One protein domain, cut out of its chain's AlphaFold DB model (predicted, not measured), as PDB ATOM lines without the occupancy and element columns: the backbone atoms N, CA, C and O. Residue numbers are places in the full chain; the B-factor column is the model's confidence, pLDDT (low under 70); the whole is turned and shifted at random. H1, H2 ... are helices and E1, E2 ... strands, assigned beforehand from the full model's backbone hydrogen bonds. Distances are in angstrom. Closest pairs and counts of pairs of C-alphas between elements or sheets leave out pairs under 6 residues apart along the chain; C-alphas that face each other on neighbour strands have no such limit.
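Overview. This is residues 107 to 208 of the 413 residues of an uncharacterized protein of Puccinia graminis f. sp. tritici (strain CRL 75-36-700-3 / race SCCL) (UniProt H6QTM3). A strongly twisted sheet of four strands, E2, E1, E7 and E4, makes the body, with two short helices, H1 and H2, near its edge strand E4. From the far end of E4 the backbone goes through a third short helix, H3, into an open loop, residues 173 to 201, which reaches well away from the sheet, has the small hairpin E5 and E6 at its far end, and comes back to the sheet at E7. The printed part has 102 residues with three named helices and seven named strands, in the order E1 E2 E3 H1 H2 E4 H3 E5 E6 E7, and its class is mixed, helices and strands. The large sheet has the order E2 - E1 - E7 - E4, all antiparallel, and E5 and E6 form a second sheet, also antiparallel. The whole is loose, with a radius of gyration of the C-alphas of 17.1 A and spans of 44 by 37 by 26 A.

Along the chain. Find C-alpha 107 at (46.417, -45.326, 45.373); here E1 begins, and it runs to residue 111 over 13.2 A. E2, residues 120 to 126, covers 18.5 A. Look for E7 at residues 202 to 208, 19.1 A long, ending at C-alpha 208 at (47.954, -43.896, 50.238). E4, residues 158 to 165, is the longest strand by residues and covers 19.0 A. E3 is residues 129 to 132, and H1, residues 133 to 137, follows it directly. H2, residues 146 to 153, is the longest helix by residues and measures 10.4 A. H3 is residues 167 to 172. For the small pair of strands, go to C-alpha 181 at (19.802, -24.063, 38.045), where E5, residues 181 to 183, begins; E6 is residues 189 to 191.

Arrangement. Start at the large sheet, whose edge strands are E2 and E4. E1 and E7 are antiparallel at 151 degrees, and you can check N 109 and O 206 at 2.8 A. E1 and E2 form a hairpin, antiparallel at 146 degrees, with N 108 and O 122 at 2.8 A. E7 and E4 are antiparallel at 142 degrees, with N 158 and O 207 at 2.8 A. From edge to edge the strands' lines turn by 75 degrees. H1 is on the sheet but only grazes it, with its residues 134 to 137; its closest C-alphas to E4 are those of Ala 135 and Gly 160, 6.5 A apart. H2 only grazes the sheet too, with its residues 149 to 153, and the C-alphas of Trp 153 and Ile 208 of E7 are 5.2 A apart. H1 and H2 are close but not clearly touching, their closest C-alphas being those of Phe 136 and Leu 149 at 6.9 A. E3 pairs with no named strand; it meets E2 and H1 only through its links to them. H3 is not on the sheet and is apart from E1, E2 and E7. The hairpin E5 and E6 is antiparallel at 148 degrees, with N 182 and O 190 at 2.8 A; both strands are apart from E4 and E7. In H1, H2 and H3 every O i to N i+4 pair is within hydrogen-bond range.

Size, cuts and confidence. The two C-alphas farthest apart are those of Ser 155 and Ser 186, at 46.9 A, while the first and last printed C-alphas, Lys 107 and Ile 208, are 5.3 A apart. The printed part has no cut, and no link between named elements is long. Look at the B-factor column for confidence: the mean pLDDT of the printed part is 82.4, and residues 174 to 200, which include E5 and E6, are under 70.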
ATOM      1  N   LYS A 107      47.250 -44.125  45.431       96.12
ATOM      2  CA  LYS A 107      46.417 -45.326  45.373       96.12
ATOM      3  C   LYS A 107      45.190 -45.096  46.236       96.12
ATOM      4  O   LYS A 107      45.324 -44.818  47.422       96.12
ATOM      5  N   ARG A 108      44.006 -45.222  45.646       95.88
ATOM      6  CA  ARG A 108      42.713 -44.952  46.279       95.88
ATOM      7  C   ARG A 108      41.853 -46.205  46.269       95.88
ATOM      8  O   ARG A 108      41.754 -46.896  45.254       95.88
ATOM      9  N   ILE A 109      41.184 -46.453  47.383       96.44
ATOM     10  CA  ILE A 109      40.091 -47.410  47.500       96.44
ATOM     11  C   ILE A 109      38.817 -46.594  47.690       96.44
ATOM     12  O   ILE A 109      38.713 -45.812  48.631       96.44
ATOM     13  N   LEU A 110      37.868 -46.750  46.770       95.06
ATOM     14  CA  LEU A 110      36.574 -46.079  46.796       95.06
ATOM     15  C   LEU A 110      35.500 -47.101  47.161       95.06
ATOM     16  O   LEU A 110      35.224 -48.005  46.375       95.06
ATOM     17  N   SER A 111      34.906 -46.964  48.341       93.88
ATOM     18  CA  SER A 111      33.937 -47.916  48.894       93.88
ATOM     19  C   SER A 111      32.582 -47.259  49.146       93.88
ATOM     20  O   SER A 111      32.511 -46.143  49.663       93.88
ATOM     21  N   CYS A 112      31.502 -47.952  48.790       90.31
ATOM     22  CA  CYS A 112      30.137 -47.559  49.130       90.31
ATOM     23  C   CYS A 112      29.675 -48.370  50.348       90.31
ATOM     24  O   CYS A 112      29.884 -49.580  50.384       90.31
ATOM     25  N   ASN A 113      29.027 -47.725  51.325       86.19
ATOM     26  CA  ASN A 113      28.503 -48.436  52.500       86.19
ATOM     27  C   ASN A 113      27.315 -49.350  52.152       86.19
ATOM     28  O   ASN A 113      27.094 -50.333  52.848       86.19
ATOM     29  N   ILE A 114      26.549 -49.009  51.109       88.56
ATOM     30  CA  ILE A 114      25.348 -49.748  50.683       88.56
ATOM     31  C   ILE A 114      25.729 -50.866  49.710       88.56
ATOM     32  O   ILE A 114      25.247 -51.988  49.830       88.56
ATOM     33  N   HIS A 115      26.672 -50.591  48.803       89.12
ATOM     34  CA  HIS A 115      27.168 -51.560  47.823       89.12
ATOM     35  C   HIS A 115      28.671 -51.849  48.014       89.12
ATOM     36  O   HIS A 115      29.480 -51.438  47.181       89.12
ATOM     37  N   PRO A 116      29.098 -52.587  49.064       88.69
ATOM     38  CA  PRO A 116      30.514 -52.911  49.281       88.69
ATOM     39  C   PRO A 116      31.164 -53.652  48.104       88.69
ATOM     40  O   PRO A 116      32.341 -53.444  47.803       88.69
ATOM     41  N   ALA A 117      30.386 -54.468  47.385       88.25
ATOM     42  CA  ALA A 117      30.837 -55.186  46.194       88.25
ATOM     43  C   ALA A 117      31.216 -54.256  45.025       88.25
ATOM     44  O   ALA A 117      31.955 -54.665  44.136       88.25
ATOM     45  N   SER A 118      30.765 -52.994  45.027       87.06
ATOM     46  CA  SER A 118      31.130 -52.000  44.011       87.06
ATOM     47  C   SER A 118      32.424 -51.248  44.340       87.06
ATOM     48  O   SER A 118      32.642 -50.158  43.806       87.06
ATOM     49  N   THR A 119      33.247 -51.766  45.257       92.25
ATOM     50  CA  THR A 119      34.504 -51.126  45.656       92.25
ATOM     51  C   THR A 119      35.453 -51.019  44.466       92.25
ATOM     52  O   THR A 119      35.722 -52.000  43.774       92.25
ATOM     53  N   GLN A 120      35.991 -49.824  44.239       92.56
ATOM     54  CA  GLN A 120      36.923 -49.552  43.146       92.56
ATOM     55  C   GLN A 120      38.317 -49.285  43.698       92.56
ATOM     56  O   GLN A 120      38.480 -48.563  44.680       92.56
ATOM     57  N   ARG A 121      39.335 -49.838  43.036       95.06
ATOM     58  CA  ARG A 121      40.741 -49.519  43.295       95.06
ATOM     59  C   ARG A 121      41.258 -48.686  42.136       95.06
ATOM     60  O   ARG A 121      41.206 -49.129  40.994       95.06
ATOM     61  N   VAL A 122      41.717 -47.480  42.436       94.19
ATOM     62  CA  VAL A 122      42.143 -46.501  41.436       94.19
ATOM     63  C   VAL A 122      43.536 -46.022  41.791       94.19
ATOM     64  O   VAL A 122      43.778 -45.599  42.916       94.19
ATOM     65  N   THR A 123      44.434 -46.042  40.817       95.00
ATOM     66  CA  THR A 123      45.762 -45.443  40.939       95.00
ATOM     67  C   THR A 123      45.834 -44.243  40.012       95.00
ATOM     68  O   THR A 123      45.423 -44.335  38.854       95.00
ATOM     69  N   ARG A 124      46.335 -43.112  40.508       92.75
ATOM     70  CA  ARG A 124      46.553 -41.914  39.692       92.75
ATOM     71  C   ARG A 124      47.907 -41.289  39.972       92.75
ATOM     72  O   ARG A 124      48.377 -41.317  41.103       92.75
ATOM     73  N   ASN A 125      48.472 -40.656  38.952       92.75
ATOM     74  CA  ASN A 125      49.671 -39.843  39.110       92.75
ATOM     75  C   ASN A 125      49.262 -38.411  39.450       92.75
ATOM     76  O   ASN A 125      48.329 -37.860  38.860       92.75
ATOM     77  N   LEU A 126      49.969 -37.824  40.405       92.88
ATOM     78  CA  LEU A 126      49.830 -36.447  40.843       92.88
ATOM     79  C   LEU A 126      51.172 -35.737  40.668       92.88
ATOM     80  O   LEU A 126      52.235 -36.341  40.748       92.88
ATOM     81  N   TYR A 127      51.109 -34.431  40.473       93.19
ATOM     82  CA  TYR A 127      52.260 -33.523  40.512       93.19
ATOM     83  C   TYR A 127      52.031 -32.385  41.522       93.19
ATOM     84  O   TYR A 127      52.901 -31.547  41.739       93.19
ATOM     85  N   ILE A 128      50.851 -32.378  42.159       95.25
ATOM     86  CA  ILE A 128      50.455 -31.471  43.232       95.25
ATOM     87  C   ILE A 128      49.831 -32.294  44.353       95.25
ATOM     88  O   ILE A 128      48.795 -32.936  44.161       95.25
ATOM     89  N   ILE A 129      50.434 -32.234  45.537       96.62
ATOM     90  CA  ILE A 129      49.887 -32.835  46.751       96.62
ATOM     91  C   ILE A 129      49.034 -31.776  47.447       96.62
ATOM     92  O   ILE A 129      49.537 -30.768  47.940       96.62
ATOM     93  N   ASN A 130      47.721 -31.981  47.449       95.62
ATOM     94  CA  ASN A 130      46.777 -31.035  48.033       95.62
ATOM     95  C   ASN A 130      46.611 -31.298  49.532       95.62
ATOM     96  O   ASN A 130      46.123 -32.356  49.918       95.62
ATOM     97  N   ILE A 131      46.933 -30.309  50.362       96.62
ATOM     98  CA  ILE A 131      46.615 -30.307  51.791       96.62
ATOM     99  C   ILE A 131      45.284 -29.595  51.991       96.62
ATOM    100  O   ILE A 131      45.197 -28.377  51.850       96.62
ATOM    101  N   ARG A 132      44.243 -30.365  52.298       95.25
ATOM    102  CA  ARG A 132      42.885 -29.868  52.553       95.25
ATOM    103  C   ARG A 132      42.583 -29.940  54.039       95.25
ATOM    104  O   ARG A 132      43.047 -30.861  54.701       95.25
ATOM    105  N   ARG A 133      41.739 -29.034  54.540       95.44
ATOM    106  CA  ARG A 133      41.251 -29.104  55.926       95.44
ATOM    107  C   ARG A 133      40.581 -30.448  56.231       95.44
ATOM    108  O   ARG A 133      40.932 -31.081  57.218       95.44
ATOM    109  N   SER A 134      39.736 -30.933  55.320       94.81
ATOM    110  CA  SER A 134      39.039 -32.216  55.481       94.81
ATOM    111  C   SER A 134      39.988 -33.403  55.676       94.81
ATOM    112  O   SER A 134      39.661 -34.318  56.412       94.81
ATOM    113  N   ALA A 135      41.197 -33.374  55.097       95.69
ATOM    114  CA  ALA A 135      42.174 -34.446  55.293       95.69
ATOM    115  C   ALA A 135      42.619 -34.567  56.761       95.69
ATOM    116  O   ALA A 135      42.940 -35.663  57.212       95.69
ATOM    117  N   PHE A 136      42.613 -33.468  57.515       97.12
ATOM    118  CA  PHE A 136      42.852 -33.497  58.954       97.12
ATOM    119  C   PHE A 136      41.604 -33.937  59.720       97.12
ATOM    120  O   PHE A 136      41.688 -34.837  60.555       97.12
ATOM    121  N   ASP A 137      40.455 -33.333  59.406       96.06
ATOM    122  CA  ASP A 137      39.191 -33.568  60.113       96.06
ATOM    123  C   ASP A 137      38.742 -35.034  60.002       96.06
ATOM    124  O   ASP A 137      38.490 -35.689  61.016       96.06
ATOM    125  N   ASP A 138      38.742 -35.583  58.782       96.06
ATOM    126  CA  ASP A 138      38.316 -36.955  58.474       96.06
ATOM    127  C   ASP A 138      39.210 -38.011  59.153       96.06
ATOM    128  O   ASP A 138      38.770 -39.130  59.416       96.06
ATOM    129  N   ASN A 139      40.455 -37.644  59.477       97.62
ATOM    130  CA  ASN A 139      41.459 -38.524  60.084       97.62
ATOM    131  C   ASN A 139      41.731 -38.204  61.561       97.62
ATOM    132  O   ASN A 139      42.604 -38.817  62.174       97.62
ATOM    133  N   ARG A 140      40.969 -37.271  62.154       97.31
ATOM    134  CA  ARG A 140      41.102 -36.842  63.560       97.31
ATOM    135  C   ARG A 140      42.515 -36.360  63.906       97.31
ATOM    136  O   ARG A 140      43.015 -36.598  65.005       97.31
ATOM    137  N   ILE A 141      43.159 -35.677  62.965       97.56
ATOM    138  CA  ILE A 141      44.495 -35.105  63.131       97.56
ATOM    139  C   ILE A 141      44.343 -33.616  63.437       97.56
ATOM    140  O   ILE A 141      43.576 -32.912  62.787       97.56
ATOM    141  N   CYS A 142      45.085 -33.106  64.420       96.62
ATOM    142  CA  CYS A 142      45.122 -31.667  64.668       96.62
ATOM    143  C   CYS A 142      45.685 -30.927  63.441       96.62
ATOM    144  O   CYS A 142      46.689 -31.358  62.876       96.62
ATOM    145  N   HIS A 143      45.093 -29.788  63.063       95.31
ATOM    146  CA  HIS A 143      45.506 -29.002  61.882       95.31
ATOM    147  C   HIS A 143      46.966 -28.539  61.937       95.31
ATOM    148  O   HIS A 143      47.579 -28.272  60.907       95.31
ATOM    149  N   GLU A 144      47.535 -28.456  63.138       95.88
ATOM    150  CA  GLU A 144      48.936 -28.103  63.352       95.88
ATOM    151  C   GLU A 144      49.882 -29.245  62.945       95.88
ATOM    152  O   GLU A 144      51.016 -28.993  62.556       95.88
ATOM    153  N   ASN A 145      49.437 -30.505  62.980       96.44
ATOM    154  CA  ASN A 145      50.317 -31.668  62.905       96.44
ATOM    155  C   ASN A 145      50.432 -32.257  61.487       96.44
ATOM    156  O   ASN A 145      49.941 -33.348  61.193       96.44
ATOM    157  N   VAL A 146      51.133 -31.544  60.602       96.12
ATOM    158  CA  VAL A 146      51.443 -32.032  59.242       96.12
ATOM    159  C   VAL A 146      52.285 -33.305  59.272       96.12
ATOM    160  O   VAL A 146      52.093 -34.179  58.430       96.12
ATOM    161  N   SER A 147      53.208 -33.430  60.230       95.19
ATOM    162  CA  SER A 147      54.046 -34.625  60.368       95.19
ATOM    163  C   SER A 147      53.198 -35.881  60.520       95.19
ATOM    164  O   SER A 147      53.449 -36.875  59.842       95.19
ATOM    165  N   GLU A 148      52.166 -35.823  61.364       96.81
ATOM    166  CA  GLU A 148      51.243 -36.933  61.567       96.81
ATOM    167  C   GLU A 148      50.389 -37.209  60.332       96.81
ATOM    168  O   GLU A 148      50.264 -38.366  59.934       96.81
ATOM    169  N   LEU A 149      49.873 -36.160  59.681       97.88
ATOM    170  CA  LEU A 149      49.126 -36.299  58.430       97.88
ATOM    171  C   LEU A 149      49.946 -37.048  57.374       97.88
ATOM    172  O   LEU A 149      49.476 -38.027  56.796       97.88
ATOM    173  N   LEU A 150      51.192 -36.625  57.144       97.06
ATOM    174  CA  LEU A 150      52.076 -37.271  56.176       97.06
ATOM    175  C   LEU A 150      52.471 -38.682  56.623       97.06
ATOM    176  O   LEU A 150      52.530 -39.586  55.792       97.06
ATOM    177  N   ARG A 151      52.709 -38.908  57.921       96.06
ATOM    178  CA  ARG A 151      52.998 -40.244  58.457       96.06
ATOM    179  C   ARG A 151      51.857 -41.213  58.155       96.06
ATOM    180  O   ARG A 151      52.123 -42.298  57.639       96.06
ATOM    181  N   GLN A 152      50.610 -40.827  58.434       97.56
ATOM    182  CA  GLN A 152      49.441 -41.661  58.147       97.56
ATOM    183  C   GLN A 152      49.277 -41.887  56.645       97.56
ATOM    184  O   GLN A 152      49.168 -43.033  56.216       97.56
ATOM    185  N   TRP A 153      49.381 -40.833  55.829       97.06
ATOM    186  CA  TRP A 153      49.210 -40.937  54.376       97.06
ATOM    187  C   TRP A 153      50.227 -41.864  53.694       97.06
ATOM    188  O   TRP A 153      49.918 -42.500  52.687       97.06
ATOM    189  N   ASN A 154      51.431 -41.974  54.259       93.25
ATOM    190  CA  ASN A 154      52.494 -42.857  53.771       93.25
ATOM    191  C   ASN A 154      52.466 -44.273  54.366       93.25
ATOM    192  O   ASN A 154      53.313 -45.088  54.000       93.25
ATOM    193  N   SER A 155      51.568 -44.563  55.311       93.31
ATOM    194  CA  SER A 155      51.521 -45.845  56.020       93.31
ATOM    195  C   SER A 155      50.137 -46.481  55.934       93.31
ATOM    196  O   SER A 155      49.844 -47.187  54.972       93.31
ATOM    197  N   VAL A 156      49.289 -46.230  56.929       95.25
ATOM    198  CA  VAL A 156      47.941 -46.798  57.019       95.25
ATOM    199  C   VAL A 156      47.003 -46.223  55.966       95.25
ATOM    200  O   VAL A 156      46.125 -46.946  55.518       95.25
ATOM    201  N   GLY A 157      47.246 -44.990  55.514       97.06
ATOM    202  CA  GLY A 157      46.423 -44.237  54.575       97.06
ATOM    203  C   GLY A 157      45.569 -43.169  55.250       97.06
ATOM    204  O   GLY A 157      45.483 -43.096  56.473       97.06
ATOM    205  N   LEU A 158      44.967 -42.306  54.433       97.81
ATOM    206  CA  LEU A 158      44.007 -41.296  54.868       97.81
ATOM    207  C   LEU A 158      42.600 -41.682  54.429       97.81
ATOM    208  O   LEU A 158      42.374 -42.061  53.279       97.81
ATOM    209  N   HIS A 159      41.645 -41.519  55.332       96.81
ATOM    210  CA  HIS A 159      40.224 -41.519  55.036       96.81
ATOM    211  C   HIS A 159      39.787 -40.172  54.457       96.81
ATOM    212  O   HIS A 159      40.335 -39.122  54.793       96.81
ATOM    213  N   GLY A 160      38.765 -40.208  53.608       92.94
ATOM    214  CA  GLY A 160      38.092 -39.013  53.124       92.94
ATOM    215  C   GLY A 160      36.800 -39.327  52.383       92.94
ATOM    216  O   GLY A 160      36.351 -40.476  52.307       92.94
ATOM    217  N   SER A 161      36.203 -38.296  51.799       83.75
ATOM    218  CA  SER A 161      35.061 -38.421  50.893       83.75
ATOM    219  C   SER A 161      35.451 -38.050  49.466       83.75
ATOM    220  O   SER A 161      36.004 -36.976  49.217       83.75
ATOM    221  N   CYS A 162      35.094 -38.903  48.512       83.38
ATOM    222  CA  CYS A 162      35.253 -38.616  47.096       83.38
ATOM    223  C   CYS A 162      33.955 -38.016  46.540       83.38
ATOM    224  O   CYS A 162      32.878 -38.551  46.782       83.38
ATOM    225  N   GLY A 163      34.046 -36.969  45.715       82.44
ATOM    226  CA  GLY A 163      32.878 -36.376  45.038       82.44
ATOM    227  C   GLY A 163      32.213 -37.278  43.984       82.44
ATOM    228  O   GLY A 163      31.255 -36.866  43.339       82.44
ATOM    229  N   LEU A 164      32.716 -38.500  43.783       85.75
ATOM    230  CA  LEU A 164      32.088 -39.503  42.927       85.75
ATOM    231  C   LEU A 164      30.961 -40.206  43.684       85.75
ATOM    232  O   LEU A 164      31.122 -40.588  44.844       85.75
ATOM    233  N   GLN A 165      29.846 -40.438  43.002       87.38
ATOM    234  CA  GLN A 165      28.679 -41.108  43.566       87.38
ATOM    235  C   GLN A 165      28.598 -42.578  43.137       87.38
ATOM    236  O   GLN A 165      29.034 -42.961  42.045       87.38
ATOM    237  N   CYS A 166      28.019 -43.417  43.995       86.75
ATOM    238  CA  CYS A 166      27.789 -44.820  43.675       86.75
ATOM    239  C   CYS A 166      26.688 -44.976  42.616       86.75
ATOM    240  O   CYS A 166      25.522 -44.671  42.861       86.75
ATOM    241  N   LYS A 167      27.053 -45.527  41.451       87.25
ATOM    242  CA  LYS A 167      26.121 -45.768  40.337       87.25
ATOM    243  C   LYS A 167      24.938 -46.672  40.710       87.25
ATOM    244  O   LYS A 167      23.855 -46.487  40.172       87.25
ATOM    245  N   TYR A 168      25.139 -47.622  41.628       87.69
ATOM    246  CA  TYR A 168      24.091 -48.545  42.072       87.69
ATOM    247  C   TYR A 168      23.095 -47.844  42.998       87.69
ATOM    248  O   TYR A 168      21.896 -47.918  42.759       87.69
ATOM    249  N   CYS A 169      23.583 -47.057  43.966       85.19
ATOM    250  CA  CYS A 169      22.714 -46.235  44.808       85.19
ATOM    251  C   CYS A 169      21.893 -45.229  43.988       85.19
ATOM    252  O   CYS A 169      20.718 -45.023  44.278       85.19
ATOM    253  N   ILE A 170      22.498 -44.604  42.971       83.69
ATOM    254  CA  ILE A 170      21.780 -43.685  42.075       83.69
ATOM    255  C   ILE A 170      20.668 -44.424  41.326       83.69
ATOM    256  O   ILE A 170      19.545 -43.931  41.262       83.69
ATOM    257  N   ALA A 171      20.971 -45.599  40.768       82.56
ATOM    258  CA  ALA A 171      20.010 -46.379  39.994       82.56
ATOM    259  C   ALA A 171      18.822 -46.866  40.843       82.56
ATOM    260  O   ALA A 171      17.685 -46.822  40.384       82.56
ATOM    261  N   GLU A 172      19.070 -47.283  42.087       79.06
ATOM    262  CA  GLU A 172      18.029 -47.750  43.015       79.06
ATOM    263  C   GLU A 172      17.131 -46.615  43.530       79.06
ATOM    264  O   GLU A 172      15.949 -46.827  43.784       79.06
ATOM    265  N   ASN A 173      17.659 -45.392  43.634       70.50
ATOM    266  CA  ASN A 173      16.919 -44.222  44.119       70.50
ATOM    267  C   ASN A 173      16.411 -43.320  42.990       70.50
ATOM    268  O   ASN A 173      16.256 -42.120  43.203       70.50
ATOM    269  N   GLY A 174      16.168 -43.886  41.805       58.56
ATOM    270  CA  GLY A 174      15.901 -43.217  40.525       58.56
ATOM    271  C   GLY A 174      14.683 -42.283  40.416       58.56
ATOM    272  O   GLY A 174      13.981 -42.318  39.410       58.56
ATOM    273  N   LYS A 175      14.441 -41.388  41.375       54.12
ATOM    274  CA  LYS A 175      13.764 -40.112  41.132       54.12
ATOM    275  C   LYS A 175      14.838 -39.041  40.985       54.12
ATOM    276  O   LYS A 175      15.173 -38.344  41.933       54.12
ATOM    277  N   VAL A 176      15.410 -38.944  39.788       51.38
ATOM    278  CA  VAL A 176      16.233 -37.792  39.412       51.38
ATOM    279  C   VAL A 176      15.297 -36.585  39.365       51.38
ATOM    280  O   VAL A 176      14.572 -36.410  38.386       51.38
ATOM    281  N   THR A 177      15.260 -35.774  40.422       50.88
ATOM    282  CA  THR A 177      14.717 -34.422  40.302       50.88
ATOM    283  C   THR A 177      15.635 -33.670  39.346       50.88
ATOM    284  O   THR A 177      16.858 -33.666  39.499       50.88
ATOM    285  N   THR A 178      15.061 -33.091  38.296       50.50
ATOM    286  CA  THR A 178      15.771 -32.177  37.407       50.50
ATOM    287  C   THR A 178      16.272 -31.004  38.243       50.50
ATOM    288  O   THR A 178      15.487 -30.144  38.634       50.50
ATOM    289  N   GLN A 179      17.576 -30.988  38.541       56.31
ATOM    290  CA  GLN A 179      18.213 -29.908  39.293       56.31
ATOM    291  C   GLN A 179      17.879 -28.568  38.632       56.31
ATOM    292  O   GLN A 179      18.196 -28.340  37.461       56.31
ATOM    293  N   ARG A 180      17.195 -27.692  39.372       57.41
ATOM    294  CA  ARG A 180      16.900 -26.337  38.914       57.41
ATOM    295  C   ARG A 180      18.136 -25.478  39.129       57.41
ATOM    296  O   ARG A 180      18.555 -25.225  40.255       57.41
ATOM    297  N   PHE A 181      18.712 -25.023  38.026       62.19
ATOM    298  CA  PHE A 181      19.802 -24.063  38.045       62.19
ATOM    299  C   PHE A 181      19.227 -22.656  37.936       62.19
ATOM    300  O   PHE A 181      18.551 -22.328  36.960       62.19
ATOM    301  N   LYS A 182      19.523 -21.814  38.922       67.19
ATOM    302  CA  LYS A 182      19.313 -20.377  38.825       67.19
ATOM    303  C   LYS A 182      20.530 -19.749  38.149       67.19
ATOM    304  O   LYS A 182      21.636 -19.891  38.668       67.19
ATOM    305  N   PRO A 183      20.368 -19.035  37.026       55.38
ATOM    306  CA  PRO A 183      21.470 -18.302  36.416       55.38
ATOM    307  C   PRO A 183      22.006 -17.259  37.401       55.38
ATOM    308  O   PRO A 183      21.257 -16.402  37.870       55.38
ATOM    309  N   LEU A 184      23.292 -17.343  37.731       59.19
ATOM    310  CA  LEU A 184      24.023 -16.293  38.439       59.19
ATOM    311  C   LEU A 184      24.623 -15.306  37.429       59.19
ATOM    312  O   LEU A 184      24.625 -14.100  37.659       59.19
ATOM    313  N   THR A 185      25.079 -15.826  36.286       58.53
ATOM    314  CA  THR A 185      25.498 -15.084  35.088       58.53
ATOM    315  C   THR A 185      25.070 -15.855  33.829       58.53
ATOM    316  O   THR A 185      24.495 -16.938  33.929       58.53
ATOM    317  N   SER A 186      25.358 -15.327  32.632       62.78
ATOM    318  CA  SER A 186      25.094 -16.010  31.352       62.78
ATOM    319  C   SER A 186      25.825 -17.352  31.190       62.78
ATOM    320  O   SER A 186      25.439 -18.148  30.341       62.78
ATOM    321  N   GLU A 187      26.861 -17.608  31.993       51.16
ATOM    322  CA  GLU A 187      27.732 -18.787  31.886       51.16
ATOM    323  C   GLU A 187      27.707 -19.676  33.140       51.16
ATOM    324  O   GLU A 187      28.124 -20.831  33.085       51.16
ATOM    325  N   VAL A 188      27.216 -19.162  34.274       44.47
ATOM    326  CA  VAL A 188      27.227 -19.865  35.563       44.47
ATOM    327  C   VAL A 188      25.820 -19.906  36.142       44.47
ATOM    328  O   VAL A 188      25.235 -18.868  36.446       44.47
ATOM    329  N   GLY A 189      25.289 -21.114  36.334       52.75
ATOM    330  CA  GLY A 189      24.078 -21.363  37.111       52.75
ATOM    331  C   GLY A 189      24.420 -21.923  38.490       52.75
ATOM    332  O   GLY A 189      25.240 -22.830  38.601       52.75
ATOM    333  N   ILE A 190      23.794 -21.405  39.543       53.88
ATOM    334  CA  ILE A 190      23.812 -22.017  40.874       53.88
ATOM    335  C   ILE A 190      22.661 -23.020  40.934       53.88
ATOM    336  O   ILE A 190      21.517 -22.661  40.663       53.88
ATOM    337  N   CYS A 191      22.953 -24.273  41.284       51.91
ATOM    338  CA  CYS A 191      21.907 -25.226  41.643       51.91
ATOM    339  C   CYS A 191      21.216 -24.703  42.903       51.91
ATOM    340  O   CYS A 191      21.884 -24.510  43.922       51.91
ATOM    341  N   GLU A 192      19.911 -24.441  42.841       53.12
ATOM    342  CA  GLU A 192      19.183 -24.119  44.065       53.12
ATOM    343  C   GLU A 192      19.225 -25.351  44.981       53.12
ATOM    344  O   GLU A 192      19.026 -26.472  44.494       53.12
ATOM    345  N   PRO A 193      19.546 -25.190  46.277       47.25
ATOM    346  CA  PRO A 193      19.414 -26.284  47.220       47.25
ATOM    347  C   PRO A 193      17.925 -26.619  47.302       47.25
ATOM    348  O   PRO A 193      17.132 -25.819  47.789       47.25
ATOM    349  N   GLU A 194      17.519 -27.774  46.773       52.34
ATOM    350  CA  GLU A 194      16.203 -28.299  47.116       52.34
ATOM    351  C   GLU A 194      16.197 -28.584  48.623       52.34
ATOM    352  O   GLU A 194      17.108 -29.235  49.132       52.34
ATOM    353  N   ASP A 195      15.136 -28.175  49.322       46.41
ATOM    354  CA  ASP A 195      14.833 -28.567  50.711       46.41
ATOM    355  C   ASP A 195      14.575 -30.088  50.869       46.41
ATOM    356  O   ASP A 195      14.005 -30.555  51.857       46.41
ATOM    357  N   SER A 196      14.963 -30.900  49.884       48.44
ATOM    358  CA  SER A 196      14.754 -32.334  49.851       48.44
ATOM    359  C   SER A 196      16.029 -33.051  50.299       48.44
ATOM    360  O   SER A 196      17.112 -32.912  49.733       48.44
ATOM    361  N   ILE A 197      15.869 -33.844  51.358       49.47
ATOM    362  CA  ILE A 197      16.813 -34.815  51.915       49.47
ATOM    363  C   ILE A 197      17.130 -35.849  50.823       49.47
ATOM    364  O   ILE A 197      16.617 -36.966  50.833       49.47
ATOM    365  N   THR A 198      17.913 -35.473  49.818       53.69
ATOM    366  CA  THR A 198      18.420 -36.407  48.823       53.69
ATOM    367  C   THR A 198      19.651 -37.066  49.435       53.69
ATOM    368  O   THR A 198      20.656 -36.396  49.681       53.69
ATOM    369  N   PRO A 199      19.588 -38.365  49.774       57.38
ATOM    370  CA  PRO A 199      20.732 -39.054  50.347       57.38
ATOM    371  C   PRO A 199      21.878 -39.029  49.339       57.38
ATOM    372  O   PRO A 199      21.793 -39.588  48.245       57.38
ATOM    373  N   VAL A 200      22.957 -38.333  49.692       66.25
ATOM    374  CA  VAL A 200      24.099 -38.192  48.797       66.25
ATOM    375  C   VAL A 200      25.008 -39.404  48.952       66.25
ATOM    376  O   VAL A 200      25.704 -39.573  49.952       66.25
ATOM    377  N   TYR A 201      24.998 -40.276  47.947       79.69
ATOM    378  CA  TYR A 201      25.703 -41.561  47.956       79.69
ATOM    379  C   TYR A 201      27.162 -41.453  47.504       79.69
ATOM    380  O   TYR A 201      27.601 -42.166  46.594       79.69
ATOM    381  N   PHE A 202      27.914 -40.533  48.106       85.31
ATOM    382  CA  PHE A 202      29.335 -40.374  47.812       85.31
ATOM    383  C   PHE A 202      30.140 -41.606  48.231       85.31
ATOM    384  O   PHE A 202      29.876 -42.235  49.260       85.31
ATOM    385  N   TYR A 203      31.152 -41.945  47.435       89.19
ATOM    386  CA  TYR A 203      32.119 -42.956  47.836       89.19
ATOM    387  C   TYR A 203      32.938 -42.454  49.026       89.19
ATOM    388  O   TYR A 203      33.504 -41.357  48.991       89.19
ATOM    389  N   LYS A 204      33.076 -43.311  50.041       92.94
ATOM    390  CA  LYS A 204      34.166 -43.175  51.005       92.94
ATOM    391  C   LYS A 204      35.468 -43.490  50.299       92.94
ATOM    392  O   LYS A 204      35.546 -44.430  49.509       92.94
ATOM    393  N   GLU A 205      36.472 -42.699  50.599       94.94
ATOM    394  CA  GLU A 205      37.807 -42.820  50.062       94.94
ATOM    395  C   GLU A 205      38.769 -43.250  51.160       94.94
ATOM    396  O   GLU A 205      38.696 -42.783  52.295       94.94
ATOM    397  N   HIS A 206      39.693 -44.119  50.783       97.12
ATOM    398  CA  HIS A 206      40.899 -44.397  51.535       97.12
ATOM    399  C   HIS A 206      42.101 -44.287  50.593       97.12
ATOM    400  O   HIS A 206      42.132 -45.007  49.590       97.12
ATOM    401  N   SER A 207      43.059 -43.394  50.864       97.25
ATOM    402  CA  SER A 207      44.190 -43.133  49.964       97.25
ATOM    403  C   SER A 207      45.565 -43.271  50.620       97.25
ATOM    404  O   SER A 207      45.748 -42.978  51.797       97.25
ATOM    405  N   ILE A 208      46.545 -43.738  49.840       97.44
ATOM    406  CA  ILE A 208      47.954 -43.896  50.238       97.44
ATOM    407  C   ILE A 208      48.843 -43.273  49.158       97.44
ATOM    408  O   ILE A 208      48.590 -43.461  47.960       97.44
TER     409      ILE A 208